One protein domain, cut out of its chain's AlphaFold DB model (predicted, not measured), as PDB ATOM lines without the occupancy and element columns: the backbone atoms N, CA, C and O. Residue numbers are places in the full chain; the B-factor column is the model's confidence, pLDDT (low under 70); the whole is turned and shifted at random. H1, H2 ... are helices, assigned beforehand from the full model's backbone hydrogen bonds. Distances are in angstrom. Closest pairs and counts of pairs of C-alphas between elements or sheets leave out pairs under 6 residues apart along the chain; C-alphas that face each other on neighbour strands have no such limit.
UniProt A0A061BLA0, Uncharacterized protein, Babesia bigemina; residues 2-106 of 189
ATOM      1  N   SER A   2     227.873 221.073 144.331       61.31
ATOM      2  CA  SER A   2     226.896 222.060 143.817       61.31
ATOM      3  C   SER A   2     227.229 223.521 144.156       61.31
ATOM      4  O   SER A   2     226.932 224.410 143.372       61.31
ATOM      5  N   TRP A   3     227.880 223.777 145.294       68.69
ATOM      6  CA  TRP A   3     228.164 225.139 145.761       68.69
ATOM      7  C   TRP A   3     229.141 225.917 144.864       68.69
ATOM      8  O   TRP A   3     228.951 227.108 144.650       68.69
ATOM      9  N   ALA A   4     230.127 225.237 144.266       73.75
ATOM     10  CA  ALA A   4     231.115 225.859 143.377       73.75
ATOM     11  C   ALA A   4     230.494 226.468 142.109       73.75
ATOM     12  O   ALA A   4     231.038 227.415 141.554       73.75
ATOM     13  N   ILE A   5     229.351 225.939 141.671       76.94
ATOM     14  CA  ILE A   5     228.668 226.401 140.462       76.94
ATOM     15  C   ILE A   5     227.811 227.631 140.765       76.94
ATOM     16  O   ILE A   5     227.794 228.569 139.981       76.94
ATOM     17  N   TYR A   6     227.154 227.674 141.925       79.19
ATOM     18  CA  TYR A   6     226.407 228.863 142.351       79.19
ATOM     19  C   TYR A   6     227.330 230.034 142.713       79.19
ATOM     20  O   TYR A   6     226.978 231.187 142.475       79.19
ATOM     21  N   LEU A   7     228.551 229.740 143.173       87.38
ATOM     22  CA  LEU A   7     229.577 230.742 143.465       87.38
ATOM     23  C   LEU A   7     229.905 231.650 142.270       87.38
ATOM     24  O   LEU A   7     230.238 232.812 142.485       87.38
ATOM     25  N   THR A   8     229.814 231.171 141.024       88.19
ATOM     26  CA  THR A   8     230.099 232.013 139.845       88.19
ATOM     27  C   THR A   8     229.015 233.068 139.635       88.19
ATOM     28  O   THR A   8     229.330 234.228 139.359       88.19
ATOM     29  N   TRP A   9     227.748 232.689 139.815       88.62
ATOM     30  CA  TRP A   9     226.603 233.599 139.768       88.62
ATOM     31  C   TRP A   9     226.642 234.605 140.917       88.62
ATOM     32  O   TRP A   9     226.484 235.806 140.693       88.62
ATOM     33  N   ASP A  10     226.922 234.133 142.132       91.19
ATOM     34  CA  ASP A  10     227.053 234.992 143.310       91.19
ATOM     35  C   ASP A  10     228.209 235.987 143.153       91.19
ATOM     36  O   ASP A  10     228.070 237.165 143.483       91.19
ATOM     37  N   PHE A  11     229.336 235.549 142.587       91.31
ATOM     38  CA  PHE A  11     230.472 236.422 142.309       91.31
ATOM     39  C   PHE A  11     230.119 237.529 141.312       91.31
ATOM     40  O   PHE A  11     230.428 238.697 141.562       91.31
ATOM     41  N   TRP A  12     229.432 237.197 140.215       93.12
ATOM     42  CA  TRP A  12     228.970 238.201 139.255       93.12
ATOM     43  C   TRP A  12     227.965 239.173 139.881       93.12
ATOM     44  O   TRP A  12     228.096 240.383 139.700       93.12
ATOM     45  N   ASN A  13     227.025 238.677 140.692       93.38
ATOM     46  CA  ASN A  13     226.087 239.520 141.436       93.38
ATOM     47  C   ASN A  13     226.815 240.479 142.389       93.38
ATOM     48  O   ASN A  13     226.506 241.669 142.415       93.38
ATOM     49  N   CYS A  14     227.818 239.999 143.128       94.38
ATOM     50  CA  CYS A  14     228.653 240.838 143.990       94.38
ATOM     51  C   CYS A  14     229.406 241.916 143.198       94.38
ATOM     52  O   CYS A  14     229.431 243.068 143.626       94.38
ATOM     53  N   LEU A  15     229.977 241.580 142.037       94.25
ATOM     54  CA  LEU A  15     230.632 242.562 141.165       94.25
ATOM     55  C   LEU A  15     229.646 243.599 140.613       94.25
ATOM     56  O   LEU A  15     229.978 244.782 140.536       94.25
ATOM     57  N   ASN A  16     228.436 243.176 140.250       95.12
ATOM     58  CA  ASN A  16     227.393 244.067 139.759       95.12
ATOM     59  C   ASN A  16     226.920 245.025 140.865       95.12
ATOM     60  O   ASN A  16     226.790 246.226 140.639       95.12
ATOM     61  N   ASN A  17     226.739 244.519 142.084       95.44
ATOM     62  CA  ASN A  17     226.402 245.335 143.249       95.44
ATOM     63  C   ASN A  17     227.526 246.329 143.578       95.44
ATOM     64  O   ASN A  17     227.258 247.520 143.721       95.44
ATOM     65  N   LEU A  18     228.788 245.883 143.566       95.19
ATOM     66  CA  LEU A  18     229.954 246.757 143.714       95.19
ATOM     67  C   LEU A  18     229.963 247.871 142.661       95.19
ATOM     68  O   LEU A  18     230.237 249.022 142.991       95.19
ATOM     69  N   TYR A  19     229.677 247.551 141.399       93.81
ATOM     70  CA  TYR A  19     229.617 248.534 140.320       93.81
ATOM     71  C   TYR A  19     228.506 249.569 140.542       93.81
ATOM     72  O   TYR A  19     228.748 250.773 140.404       93.81
ATOM     73  N   ASN A  20     227.314 249.118 140.933       93.94
ATOM     74  CA  ASN A  20     226.180 249.994 141.221       93.94
ATOM     75  C   ASN A  20     226.468 250.920 142.410       93.94
ATOM     76  O   ASN A  20     226.269 252.131 142.297       93.94
ATOM     77  N   ASP A  21     227.017 250.383 143.500       93.19
ATOM     78  CA  ASP A  21     227.411 251.166 144.672       93.19
ATOM     79  C   ASP A  21     228.528 252.153 144.333       93.19
ATOM     80  O   ASP A  21     228.479 253.316 144.738       93.19
ATOM     81  N   PHE A  22     229.499 251.734 143.515       91.50
ATOM     82  CA  PHE A  22     230.589 252.589 143.053       91.50
ATOM     83  C   PHE A  22     230.076 253.799 142.261       91.50
ATOM     84  O   PHE A  22     230.557 254.919 142.435       91.50
ATOM     85  N   ILE A  23     229.075 253.606 141.403       89.75
ATOM     86  CA  ILE A  23     228.460 254.694 140.630       89.75
ATOM     87  C   ILE A  23     227.639 255.639 141.522       89.75
ATOM     88  O   ILE A  23     227.529 256.840 141.233       89.75
ATOM     89  N   GLN A  24     227.058 255.115 142.599       90.19
ATOM     90  CA  GLN A  24     226.258 255.881 143.553       90.19
ATOM     91  C   GLN A  24     227.098 256.713 144.531       90.19
ATOM     92  O   GLN A  24     226.538 257.576 145.207       90.19
ATOM     93  N   ILE A  25     228.428 256.546 144.559       88.56
ATOM     94  CA  ILE A  25     229.322 257.320 145.431       88.56
ATOM     95  C   ILE A  25     229.132 258.824 145.221       88.56
ATOM     96  O   ILE A  25     229.394 259.382 144.149       88.56
ATOM     97  N   PHE A  26     228.787 259.512 146.307       86.88
ATOM     98  CA  PHE A  26     228.752 260.963 146.349       86.88
ATOM     99  C   PHE A  26     230.007 261.523 147.021       86.88
ATOM    100  O   PHE A  26     230.140 261.540 148.238       86.88
ATOM    101  N   CYS A  27     230.967 261.993 146.220       83.56
ATOM    102  CA  CYS A  27     232.276 262.430 146.723       83.56
ATOM    103  C   CYS A  27     232.238 263.647 147.665       83.56
ATOM    104  O   CYS A  27     233.230 263.896 148.352       83.56
ATOM    105  N   LEU A  28     231.141 264.411 147.673       80.62
ATOM    106  CA  LEU A  28     230.969 265.573 148.546       80.62
ATOM    107  C   LEU A  28     230.899 265.157 150.021       80.62
ATOM    108  O   LEU A  28     231.622 265.727 150.834       80.62
ATOM    109  N   ASP A  29     230.115 264.121 150.334       83.19
ATOM    110  CA  ASP A  29     229.935 263.602 151.701       83.19
ATOM    111  C   ASP A  29     231.252 263.096 152.298       83.19
ATOM    112  O   ASP A  29     231.484 263.157 153.501       83.19
ATOM    113  N   TRP A  30     232.164 262.658 151.431       82.88
ATOM    114  CA  TRP A  30     233.492 262.178 151.801       82.88
ATOM    115  C   TRP A  30     234.563 263.285 151.823       82.88
ATOM    116  O   TRP A  30     235.755 262.985 151.926       82.88
ATOM    117  N   GLY A  31     234.179 264.561 151.707       79.31
ATOM    118  CA  GLY A  31     235.083 265.710 151.843       79.31
ATOM    119  C   GLY A  31     236.043 265.915 150.664       79.31
ATOM    120  O   GLY A  31     237.166 266.395 150.845       79.31
ATOM    121  N   CYS A  32     235.655 265.526 149.445       80.81
ATOM    122  CA  CYS A  32     236.500 265.710 148.264       80.81
ATOM    123  C   CYS A  32     236.504 267.173 147.789       80.81
ATOM    124  O   CYS A  32     235.566 267.617 147.126       80.81
ATOM    125  N   GLN A  33     237.599 267.901 148.046       75.94
ATOM    126  CA  GLN A  33     237.707 269.324 147.697       75.94
ATOM    127  C   GLN A  33     237.535 269.614 146.199       75.94
ATOM    128  O   GLN A  33     236.871 270.571 145.813       75.94
ATOM    129  N   MET A  34     238.068 268.746 145.339       75.62
ATOM    130  CA  MET A  34     237.997 268.919 143.883       75.62
ATOM    131  C   MET A  34     236.590 268.684 143.316       75.62
ATOM    132  O   MET A  34     236.287 269.135 142.214       75.62
ATOM    133  N   CYS A  35     235.723 267.987 144.057       75.88
ATOM    134  CA  CYS A  35     234.340 267.727 143.658       75.88
ATOM    135  C   CYS A  35     233.329 268.697 144.303       75.88
ATOM    136  O   CYS A  35     232.145 268.602 143.985       75.88
ATOM    137  N   LEU A  36     233.776 269.642 145.149       68.19
ATOM    138  CA  LEU A  36     232.920 270.610 145.861       68.19
ATOM    139  C   LEU A  36     232.099 271.507 144.919       68.19
ATOM    140  O   LEU A  36     230.947 271.803 145.214       68.19
ATOM    141  N   ASN A  37     232.645 271.894 143.757       64.88
ATOM    142  CA  ASN A  37     231.967 272.804 142.816       64.88
ATOM    143  C   ASN A  37     230.903 272.115 141.919       64.88
ATOM    144  O   ASN A  37     230.364 272.716 140.991       64.88
ATOM    145  N   GLY A  38     230.559 270.857 142.214       58.62
ATOM    146  CA  GLY A  38     229.155 270.459 142.380       58.62
ATOM    147  C   GLY A  38     228.279 270.101 141.172       58.62
ATOM    148  O   GLY A  38     227.164 269.635 141.392       58.62
ATOM    149  N   ASN A  39     228.721 270.228 139.915       61.72
ATOM    150  CA  ASN A  39     227.872 269.821 138.775       61.72
ATOM    151  C   ASN A  39     228.230 268.476 138.123       61.72
ATOM    152  O   ASN A  39     227.367 267.878 137.477       61.72
ATOM    153  N   SER A  40     229.454 267.972 138.294       64.62
ATOM    154  CA  SER A  40     229.936 266.768 137.594       64.62
ATOM    155  C   SER A  40     229.785 265.466 138.388       64.62
ATOM    156  O   SER A  40     229.479 264.434 137.799       64.62
ATOM    157  N   CYS A  41     229.961 265.493 139.714       76.25
ATOM    158  CA  CYS A  41     229.971 264.289 140.552       76.25
ATOM    159  C   CYS A  41     228.707 264.199 141.420       76.25
ATOM    160  O   CYS A  41     228.710 264.603 142.579       76.25
ATOM    161  N   LYS A  42     227.622 263.680 140.840       80.25
ATOM    162  CA  LYS A  42     226.361 263.363 141.536       80.25
ATOM    163  C   LYS A  42     226.245 261.847 141.757       80.25
ATOM    164  O   LYS A  42     226.877 261.107 140.994       80.25
ATOM    165  N   PRO A  43     225.425 261.379 142.718       82.31
ATOM    166  CA  PRO A  43     225.067 259.963 142.801       82.31
ATOM    167  C   PRO A  43     224.549 259.494 141.436       82.31
ATOM    168  O   PRO A  43     223.793 260.218 140.782       82.31
ATOM    169  N   GLY A  44     225.004 258.342 140.949       81.19
ATOM    170  CA  GLY A  44     224.652 257.869 139.606       81.19
ATOM    171  C   GLY A  44     225.630 258.300 138.503       81.19
ATOM    172  O   GLY A  44     225.577 257.779 137.390       81.19
ATOM    173  N   LYS A  45     226.518 259.267 138.773       80.00
ATOM    174  CA  LYS A  45     227.460 259.832 137.785       80.00
ATOM    175  C   LYS A  45     228.924 259.713 138.200       80.00
ATOM    176  O   LYS A  45     229.802 260.241 137.510       80.00
ATOM    177  N   HIS A  46     229.216 259.027 139.303       85.56
ATOM    178  CA  HIS A  46     230.591 258.802 139.727       85.56
ATOM    179  C   HIS A  46     231.371 258.039 138.642       85.56
ATOM    180  O   HIS A  46     230.883 257.073 138.062       85.56
ATOM    181  N   GLY A  47     232.574 258.516 138.306       79.44
ATOM    182  CA  GLY A  47     233.406 257.929 137.247       79.44
ATOM    183  C   GLY A  47     232.864 258.052 135.810       79.44
ATOM    184  O   GLY A  47     233.468 257.485 134.902       79.44
ATOM    185  N   MET A  48     231.765 258.775 135.557       78.06
ATOM    186  CA  MET A  48     231.224 258.982 134.204       78.06
ATOM    187  C   MET A  48     232.014 260.066 133.448       78.06
ATOM    188  O   MET A  48     232.221 261.137 134.007       78.06
ATOM    189  N   PRO A  49     232.432 259.866 132.185       67.56
ATOM    190  CA  PRO A  49     232.944 260.963 131.373       67.56
ATOM    191  C   PRO A  49     231.812 261.970 131.111       67.56
ATOM    192  O   PRO A  49     230.722 261.603 130.678       67.56
ATOM    193  N   ASN A  50     232.047 263.247 131.400       63.12
ATOM    194  CA  ASN A  50     231.062 264.301 131.151       63.12
ATOM    195  C   ASN A  50     230.948 264.636 129.651       63.12
ATOM    196  O   ASN A  50     231.969 264.697 128.966       63.12
ATOM    197  N   PRO A  51     229.745 264.994 129.163       53.62
ATOM    198  CA  PRO A  51     229.512 265.362 127.763       53.62
ATOM    199  C   PRO A  51     229.887 266.815 127.396       53.62
ATOM    200  O   PRO A  51     229.820 267.173 126.227       53.62
ATOM    201  N   LYS A  52     230.266 267.678 128.357       50.94
ATOM    202  CA  LYS A  52     230.526 269.122 128.128       50.94
ATOM    203  C   LYS A  52     232.013 269.527 128.043       50.94
ATOM    204  O   LYS A  52     232.319 270.712 128.084       50.94
ATOM    205  N   GLY A  53     232.942 268.577 127.934       48.97
ATOM    206  CA  GLY A  53     234.380 268.858 127.801       48.97
ATOM    207  C   GLY A  53     235.255 267.680 128.246       48.97
ATOM    208  O   GLY A  53     234.748 266.775 128.916       48.97
ATOM    209  N   PRO A  54     236.554 267.656 127.890       38.84
ATOM    210  CA  PRO A  54     237.372 266.448 127.963       38.84
ATOM    211  C   PRO A  54     237.508 265.940 129.409       38.84
ATOM    212  O   PRO A  54     238.087 266.600 130.269       38.84
ATOM    213  N   GLY A  55     236.971 264.746 129.681       52.66
ATOM    214  CA  GLY A  55     237.297 263.943 130.867       52.66
ATOM    215  C   GLY A  55     236.680 264.335 132.218       52.66
ATOM    216  O   GLY A  55     237.228 263.924 133.239       52.66
ATOM    217  N   SER A  56     235.571 265.084 132.296       56.03
ATOM    218  CA  SER A  56     235.049 265.532 133.610       56.03
ATOM    219  C   SER A  56     234.039 264.584 134.287       56.03
ATOM    220  O   SER A  56     232.912 264.960 134.561       56.03
ATOM    221  N   GLY A  57     234.460 263.365 134.632       65.38
ATOM    222  CA  GLY A  57     233.871 262.642 135.779       65.38
ATOM    223  C   GLY A  57     234.389 263.186 137.116       65.38
ATOM    224  O   GLY A  57     234.901 264.302 137.145       65.38
ATOM    225  N   CYS A  58     234.292 262.413 138.215       76.56
ATOM    226  CA  CYS A  58     234.965 262.686 139.513       76.56
ATOM    227  C   CYS A  58     236.310 263.391 139.281       76.56
ATOM    228  O   CYS A  58     237.201 262.813 138.656       76.56
ATOM    229  N   LEU A  59     236.482 264.616 139.787       78.00
ATOM    230  CA  LEU A  59     237.702 265.427 139.607       78.00
ATOM    231  C   LEU A  59     238.817 265.022 140.587       78.00
ATOM    232  O   LEU A  59     239.663 265.810 141.001       78.00
ATOM    233  N   CYS A  60     238.780 263.765 140.992       80.69
ATOM    234  CA  CYS A  60     239.581 263.183 142.043       80.69
ATOM    235  C   CYS A  60     241.001 262.952 141.492       80.69
ATOM    236  O   CYS A  60     241.131 262.416 140.387       80.69
ATOM    237  N   PRO A  61     242.067 263.366 142.207       78.69
ATOM    238  CA  PRO A  61     243.432 263.377 141.665       78.69
ATOM    239  C   PRO A  61     243.927 261.976 141.281       78.69
ATOM    240  O   PRO A  61     244.712 261.819 140.350       78.69
ATOM    241  N   SER A  62     243.432 260.956 141.975       85.19
ATOM    242  CA  SER A  62     243.616 259.544 141.660       85.19
ATOM    243  C   SER A  62     242.461 258.734 142.249       85.19
ATOM    244  O   SER A  62     241.715 259.232 143.097       85.19
ATOM    245  N   LEU A  63     242.323 257.478 141.819       87.75
ATOM    246  CA  LEU A  63     241.397 256.506 142.413       87.75
ATOM    247  C   LEU A  63     241.640 256.361 143.926       87.75
ATOM    248  O   LEU A  63     240.715 256.454 144.723       87.75
ATOM    249  N   VAL A  64     242.912 256.237 144.307       86.81
ATOM    250  CA  VAL A  64     243.381 256.179 145.700       86.81
ATOM    251  C   VAL A  64     243.083 257.486 146.444       86.81
ATOM    252  O   VAL A  64     242.757 257.474 147.623       86.81
ATOM    253  N   GLY A  65     243.168 258.639 145.783       84.44
ATOM    254  CA  GLY A  65     242.858 259.930 146.401       84.44
ATOM    255  C   GLY A  65     241.363 260.155 146.650       84.44
ATOM    256  O   GLY A  65     240.994 261.103 147.345       84.44
ATOM    257  N   CYS A  66     240.488 259.315 146.089       86.44
ATOM    258  CA  CYS A  66     239.050 259.439 146.265       86.44
ATOM    259  C   CYS A  66     238.599 258.764 147.563       86.44
ATOM    260  O   CYS A  66     238.433 257.550 147.618       86.44
ATOM    261  N   ARG A  67     238.347 259.558 148.610       86.06
ATOM    262  CA  ARG A  67     237.971 259.043 149.941       86.06
ATOM    263  C   ARG A  67     236.689 258.209 149.945       86.06
ATOM    264  O   ARG A  67     236.594 257.295 150.746       86.06
ATOM    265  N   GLY A  68     235.752 258.468 149.033       86.06
ATOM    266  CA  GLY A  68     234.513 257.688 148.926       86.06
ATOM    267  C   GLY A  68     234.686 256.287 148.334       86.06
ATOM    268  O   GLY A  68     233.832 255.441 148.544       86.06
ATOM    269  N   VAL A  69     235.793 256.019 147.631       89.94
ATOM    270  CA  VAL A  69     236.032 254.732 146.951       89.94
ATOM    271  C   VAL A  69     236.551 253.652 147.905       89.94
ATOM    272  O   VAL A  69     236.301 252.464 147.703       89.94
ATOM    273  N   TRP A  70     237.269 254.039 148.961       88.69
ATOM    274  CA  TRP A  70     237.841 253.077 149.907       88.69
ATOM    275  C   TRP A  70     236.772 252.331 150.703       88.69
ATOM    276  O   TRP A  70     236.809 251.103 150.692       88.69
ATOM    277  N   PRO A  71     235.801 253.013 151.346       90.19
ATOM    278  CA  PRO A  71     234.767 252.335 152.120       90.19
ATOM    279  C   PRO A  71     233.939 251.397 151.245       90.19
ATOM    280  O   PRO A  71     233.652 250.281 151.659       90.19
ATOM    281  N   THR A  72     233.625 251.805 150.009       91.75
ATOM    282  CA  THR A  72     232.908 250.934 149.074       91.75
ATOM    283  C   THR A  72     233.719 249.692 148.736       91.75
ATOM    284  O   THR A  72     233.198 248.596 148.862       91.75
ATOM    285  N   LEU A  73     235.004 249.809 148.383       92.25
ATOM    286  CA  LEU A  73     235.822 248.626 148.083       92.25
ATOM    287  C   LEU A  73     235.967 247.707 149.302       92.25
ATOM    288  O   LEU A  73     235.828 246.494 149.165       92.25
ATOM    289  N   TYR A  74     236.174 248.281 150.489       91.75
ATOM    290  CA  TYR A  74     236.304 247.514 151.725       91.75
ATOM    291  C   TYR A  74     235.028 246.768 152.113       91.75
ATOM    292  O   TYR A  74     235.130 245.628 152.563       91.75
ATOM    293  N   ASN A  75     233.847 247.343 151.875       92.25
ATOM    294  CA  ASN A  75     232.573 246.654 152.107       92.25
ATOM    295  C   ASN A  75     232.429 245.383 151.255       92.25
ATOM    296  O   ASN A  75     231.826 244.413 151.705       92.25
ATOM    297  N   TYR A  76     233.026 245.364 150.063       92.50
ATOM    298  CA  TYR A  76     233.073 244.192 149.181       92.50
ATOM    299  C   TYR A  76     234.351 243.349 149.356       92.50
ATOM    300  O   TYR A  76     234.614 242.452 148.555       92.50
ATOM    301  N   GLY A  77     235.166 243.620 150.383       92.31
ATOM    302  CA  GLY A  77     236.387 242.862 150.686       92.31
ATOM    303  C   GLY A  77     237.570 243.132 149.747       92.31
ATOM    304  O   GLY A  77     238.539 242.373 149.744       92.31
ATOM    305  N   LEU A  78     237.524 244.202 148.951       91.50
ATOM    306  CA  LEU A  78     238.585 244.575 148.018       91.50
ATOM    307  C   LEU A  78     239.524 245.613 148.631       91.50
ATOM    308  O   LEU A  78     239.104 246.552 149.305       91.50
ATOM    309  N   THR A  79     240.822 245.470 148.359       89.81
ATOM    310  CA  THR A  79     241.853 246.395 148.842       89.81
ATOM    311  C   THR A  79     242.850 246.727 147.733       89.81
ATOM    312  O   THR A  79     243.072 245.940 146.810       89.81
ATOM    313  N   PHE A  80     243.465 247.909 147.800       86.56
ATOM    314  CA  PHE A  80     244.539 248.270 146.879       86.56
ATOM    315  C   PHE A  80     245.849 247.622 147.320       86.56
ATOM    316  O   PHE A  80     246.398 247.982 148.359       86.56
ATOM    317  N   GLN A  81     246.396 246.726 146.499       82.69
ATOM    318  CA  GLN A  81     247.672 246.076 146.806       82.69
ATOM    319  C   GLN A  81     248.864 247.044 146.699       82.69
ATOM    320  O   GLN A  81     249.704 247.097 147.589       82.69
ATOM    321  N   ASN A  82     248.941 247.838 145.622       83.19
ATOM    322  CA  ASN A  82     250.093 248.703 145.336       83.19
ATOM    323  C   ASN A  82     249.693 250.168 145.139       83.19
ATOM    324  O   ASN A  82     249.692 250.700 144.033       83.19
ATOM    325  N   VAL A  83     249.409 250.869 146.234       83.19
ATOM    326  CA  VAL A  83     248.989 252.281 146.198       83.19
ATOM    327  C   VAL A  83     249.970 253.179 145.422       83.19
ATOM    328  O   VAL A  83     249.548 254.033 144.641       83.19
ATOM    329  N   LYS A  84     251.282 252.958 145.578       82.81
ATOM    330  CA  LYS A  84     252.323 253.756 144.908       82.81
ATOM    331  C   LYS A  84     252.244 253.647 143.383       82.81
ATOM    332  O   LYS A  84     252.332 254.665 142.705       82.81
ATOM    333  N   THR A  85     252.033 252.447 142.840       81.00
ATOM    334  CA  THR A  85     251.966 252.251 141.383       81.00
ATOM    335  C   THR A  85     250.690 252.848 140.801       81.00
ATOM    336  O   THR A  85     250.752 253.481 139.749       81.00
ATOM    337  N   LEU A  86     249.557 252.742 141.507       80.12
ATOM    338  CA  LEU A  86     248.294 253.357 141.082       80.12
ATOM    339  C   LEU A  86     248.389 254.888 140.997       80.12
ATOM    340  O   LEU A  86     247.827 255.488 140.077       80.12
ATOM    341  N   ILE A  87     249.115 255.515 141.928       80.12
ATOM    342  CA  ILE A  87     249.369 256.961 141.905       80.12
ATOM    343  C   ILE A  87     250.279 257.323 140.722       80.12
ATOM    344  O   ILE A  87     249.951 258.240 139.967       80.12
ATOM    345  N   THR A  88     251.369 256.578 140.504       82.94
ATOM    346  CA  THR A  88     252.299 256.808 139.384       82.94
ATOM    347  C   THR A  88     251.622 256.651 138.021       82.94
ATOM    348  O   THR A  88     251.845 257.456 137.121       82.94
ATOM    349  N   MET A  89     250.742 255.656 137.878       79.56
ATOM    350  CA  MET A  89     249.968 255.404 136.656       79.56
ATOM    351  C   MET A  89     248.801 256.383 136.454       79.56
ATOM    352  O   MET A  89     248.101 256.283 135.446       79.56
ATOM    353  N   LYS A  90     248.568 257.311 137.397       79.69
ATOM    354  CA  LYS A  90     247.494 258.320 137.361       79.69
ATOM    355  C   LYS A  90     246.107 257.729 137.071       79.69
ATOM    356  O   LYS A  90     245.287 258.373 136.417       79.69
ATOM    357  N   LYS A  91     245.834 256.516 137.567       83.38
ATOM    358  CA  LYS A  91     244.536 255.853 137.379       83.38
ATOM    359  C   LYS A  91     243.435 256.646 138.078       83.38
ATOM    360  O   LYS A  91     243.535 256.938 139.276       83.38
ATOM    361  N   LYS A  92     242.393 257.005 137.330       86.44
ATOM    362  CA  LYS A  92     241.239 257.776 137.816       86.44
ATOM    363  C   LYS A  92     240.051 256.860 138.112       86.44
ATOM    364  O   LYS A  92     240.014 255.701 137.714       86.44
ATOM    365  N   CYS A  93     239.032 257.418 138.766       86.62
ATOM    366  CA  CYS A  93     237.771 256.712 139.033       86.62
ATOM    367  C   CYS A  93     237.044 256.291 137.741       86.62
ATOM    368  O   CYS A  93     236.319 255.304 137.736       86.62
ATOM    369  N   ILE A  94     237.267 257.020 136.639       86.81
ATOM    370  CA  ILE A  94     236.716 256.696 135.316       86.81
ATOM    371  C   ILE A  94     237.292 255.374 134.799       86.81
ATOM    372  O   ILE A  94     236.524 254.531 134.350       86.81
ATOM    373  N   ASP A  95     238.609 255.181 134.926       88.56
ATOM    374  CA  ASP A  95     239.297 253.974 134.453       88.56
ATOM    375  C   ASP A  95     238.834 252.732 135.220       88.56
ATOM    376  O   ASP A  95     238.614 251.677 134.636       88.56
ATOM    377  N   MET A  96     238.656 252.860 136.539       89.50
ATOM    378  CA  MET A  96     238.136 251.772 137.370       89.50
ATOM    379  C   MET A  96     236.704 251.407 136.968       89.50
ATOM    380  O   MET A  96     236.381 250.234 136.812       89.50
ATOM    381  N   ARG A  97     235.847 252.414 136.746       90.25
ATOM    382  CA  ARG A  97     234.461 252.194 136.318       90.25
ATOM    383  C   ARG A  97     234.385 251.501 134.962       90.25
ATOM    384  O   ARG A  97     233.572 250.597 134.809       90.25
ATOM    385  N   SER A  98     235.186 251.936 133.985       89.62
ATOM    386  CA  SER A  98     235.207 251.295 132.667       89.62
ATOM    387  C   SER A  98     235.704 249.860 132.775       89.62
ATOM    388  O   SER A  98     235.044 248.970 132.264       89.62
ATOM    389  N   GLN A  99     236.771 249.609 133.541       91.06
ATOM    390  CA  GLN A  99     237.265 248.247 133.764       91.06
ATOM    391  C   GLN A  99     236.214 247.339 134.414       91.06
ATOM    392  O   GLN A  99     236.032 246.213 133.965       91.06
ATOM    393  N   LEU A 100     235.491 247.812 135.435       91.56
ATOM    394  CA  LEU A 100     234.404 247.036 136.045       91.56
ATOM    395  C   LEU A 100     233.264 246.771 135.059       91.56
ATOM    396  O   LEU A 100     232.743 245.659 135.015       91.56
ATOM    397  N   TYR A 101     232.891 247.776 134.266       91.88
ATOM    398  CA  TYR A 101     231.857 247.632 133.246       91.88
ATOM    399  C   TYR A 101     232.249 246.594 132.189       91.88
ATOM    400  O   TYR A 101     231.445 245.715 131.878       91.88
ATOM    401  N   ASP A 102     233.486 246.665 131.695       92.00
ATOM    402  CA  ASP A 102     234.024 245.751 130.689       92.00
ATOM    403  C   ASP A 102     234.091 244.318 131.226       92.00
ATOM    404  O   ASP A 102     233.736 243.377 130.523       92.00
ATOM    405  N   VAL A 103     234.482 244.138 132.493       92.00
ATOM    406  CA  VAL A 103     234.489 242.823 133.150       92.00
ATOM    407  C   VAL A 103     233.069 242.265 133.271       92.00
ATOM    408  O   VAL A 103     232.849 241.112 132.905       92.00
ATOM    409  N   LEU A 104     232.099 243.071 133.718       92.19
ATOM    410  CA  LEU A 104     230.704 242.644 133.892       92.19
ATOM    411  C   LEU A 104     230.013 242.253 132.581       92.19
ATOM    412  O   LEU A 104     229.220 241.312 132.580       92.19
ATOM    413  N   HIS A 105     230.321 242.955 131.488       90.31
ATOM    414  CA  HIS A 105     229.741 242.724 130.159       90.31
ATOM    415  C   HIS A 105     230.628 241.860 129.257       90.31
ATOM    416  O   HIS A 105     230.350 241.726 128.066       90.31
ATOM    417  N   SER A 106     231.701 241.286 129.799       91.31
ATOM    418  CA  SER A 106     232.586 240.428 129.025       91.31
ATOM    419  C   SER A 106     231.915 239.104 128.658       91.31
ATOM    420  O   SER A 106     231.163 238.514 129.439       91.31
TER     421      SER A 106
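AT A GLANCE: This is residues 2 to 106 of the 189 residues of an uncharacterized protein of Babesia bigemina (UniProt A0A061BLA0). Residues 2 to 11, of which 3 to 11 belong to the long helix H1, stick out as an arm, and the later part of H1 enters the body, where two shorter helices, H2 and H4, pack on it, both running back against its direction. A large loop region, residues 25 to 68, is heaped mostly beyond the last residues of H1, and the short H3 sits off to one side on a loop between H2 and H4, touching no helix. The printed part has 105 residues with four named helices, in the order H1, H2, H3, H4, and no named strand; its class is all helix, though under half of the residues, 47, are in named elements. It is compact, with a radius of gyration of the C-alphas of 14.5 A, yet elongated in outline, 51 by 29 by 24 A, and the arm makes much of that length.

IN THESE COORDINATES: Find C-alpha 3 at (228.164, 225.139, 145.761); from there H1, residues 3 to 24, runs 30.9 A to C-alpha 24 at (226.258, 255.881, 143.553). Pass through residues 25 to 68, which hold no named element, to reach H2, residues 69 to 75, 10.2 A long. Next comes H3, residues 83 to 88, 8.8 A long. Last is H4, residues 93 to 104, 16.6 A long, which ends at C-alpha 104, (230.704, 242.644, 133.892).

HOW THE PARTS SIT: Start at H1, which touches H2 with residues 18 to 22 alone; the closest C-alphas, those of Phe 22 and Thr 72, are 6.7 A apart. These two helices form a helical hairpin, opposite ways at a shallow tilt of 32 degrees, only just short of steep. Look next at Tyr 19 and Leu 100, whose C-alphas are the closest of H1 and H4, at 6.6 A. H1 and H4 touch and run opposite ways at a shallow tilt of 30 degrees. H2 and H4 are only just apart, 8.3 A at their closest C-alphas. H3 is apart from H1, H2 and H4. In the backbones of H2, H3 and H4 every O i to N i+4 pair is within hydrogen-bond range; in H1 it is 16 of 18.

THE WHOLE: The two C-alphas farthest apart are those of Ser 2 and Asn 37, 51.0 A. Without residues 2 to 11, which stand free, the body spans 34 by 28 by 24 A. The printed part has no cut. The link from H1 to H2 is long, with 44 residues; that from H2 to H3 is short, and that from H3 to H4 is tight. The mean pLDDT of the printed part is 82.2, and it is under 70 at residues 2 to 3, 36 to 40 and 49 to 57.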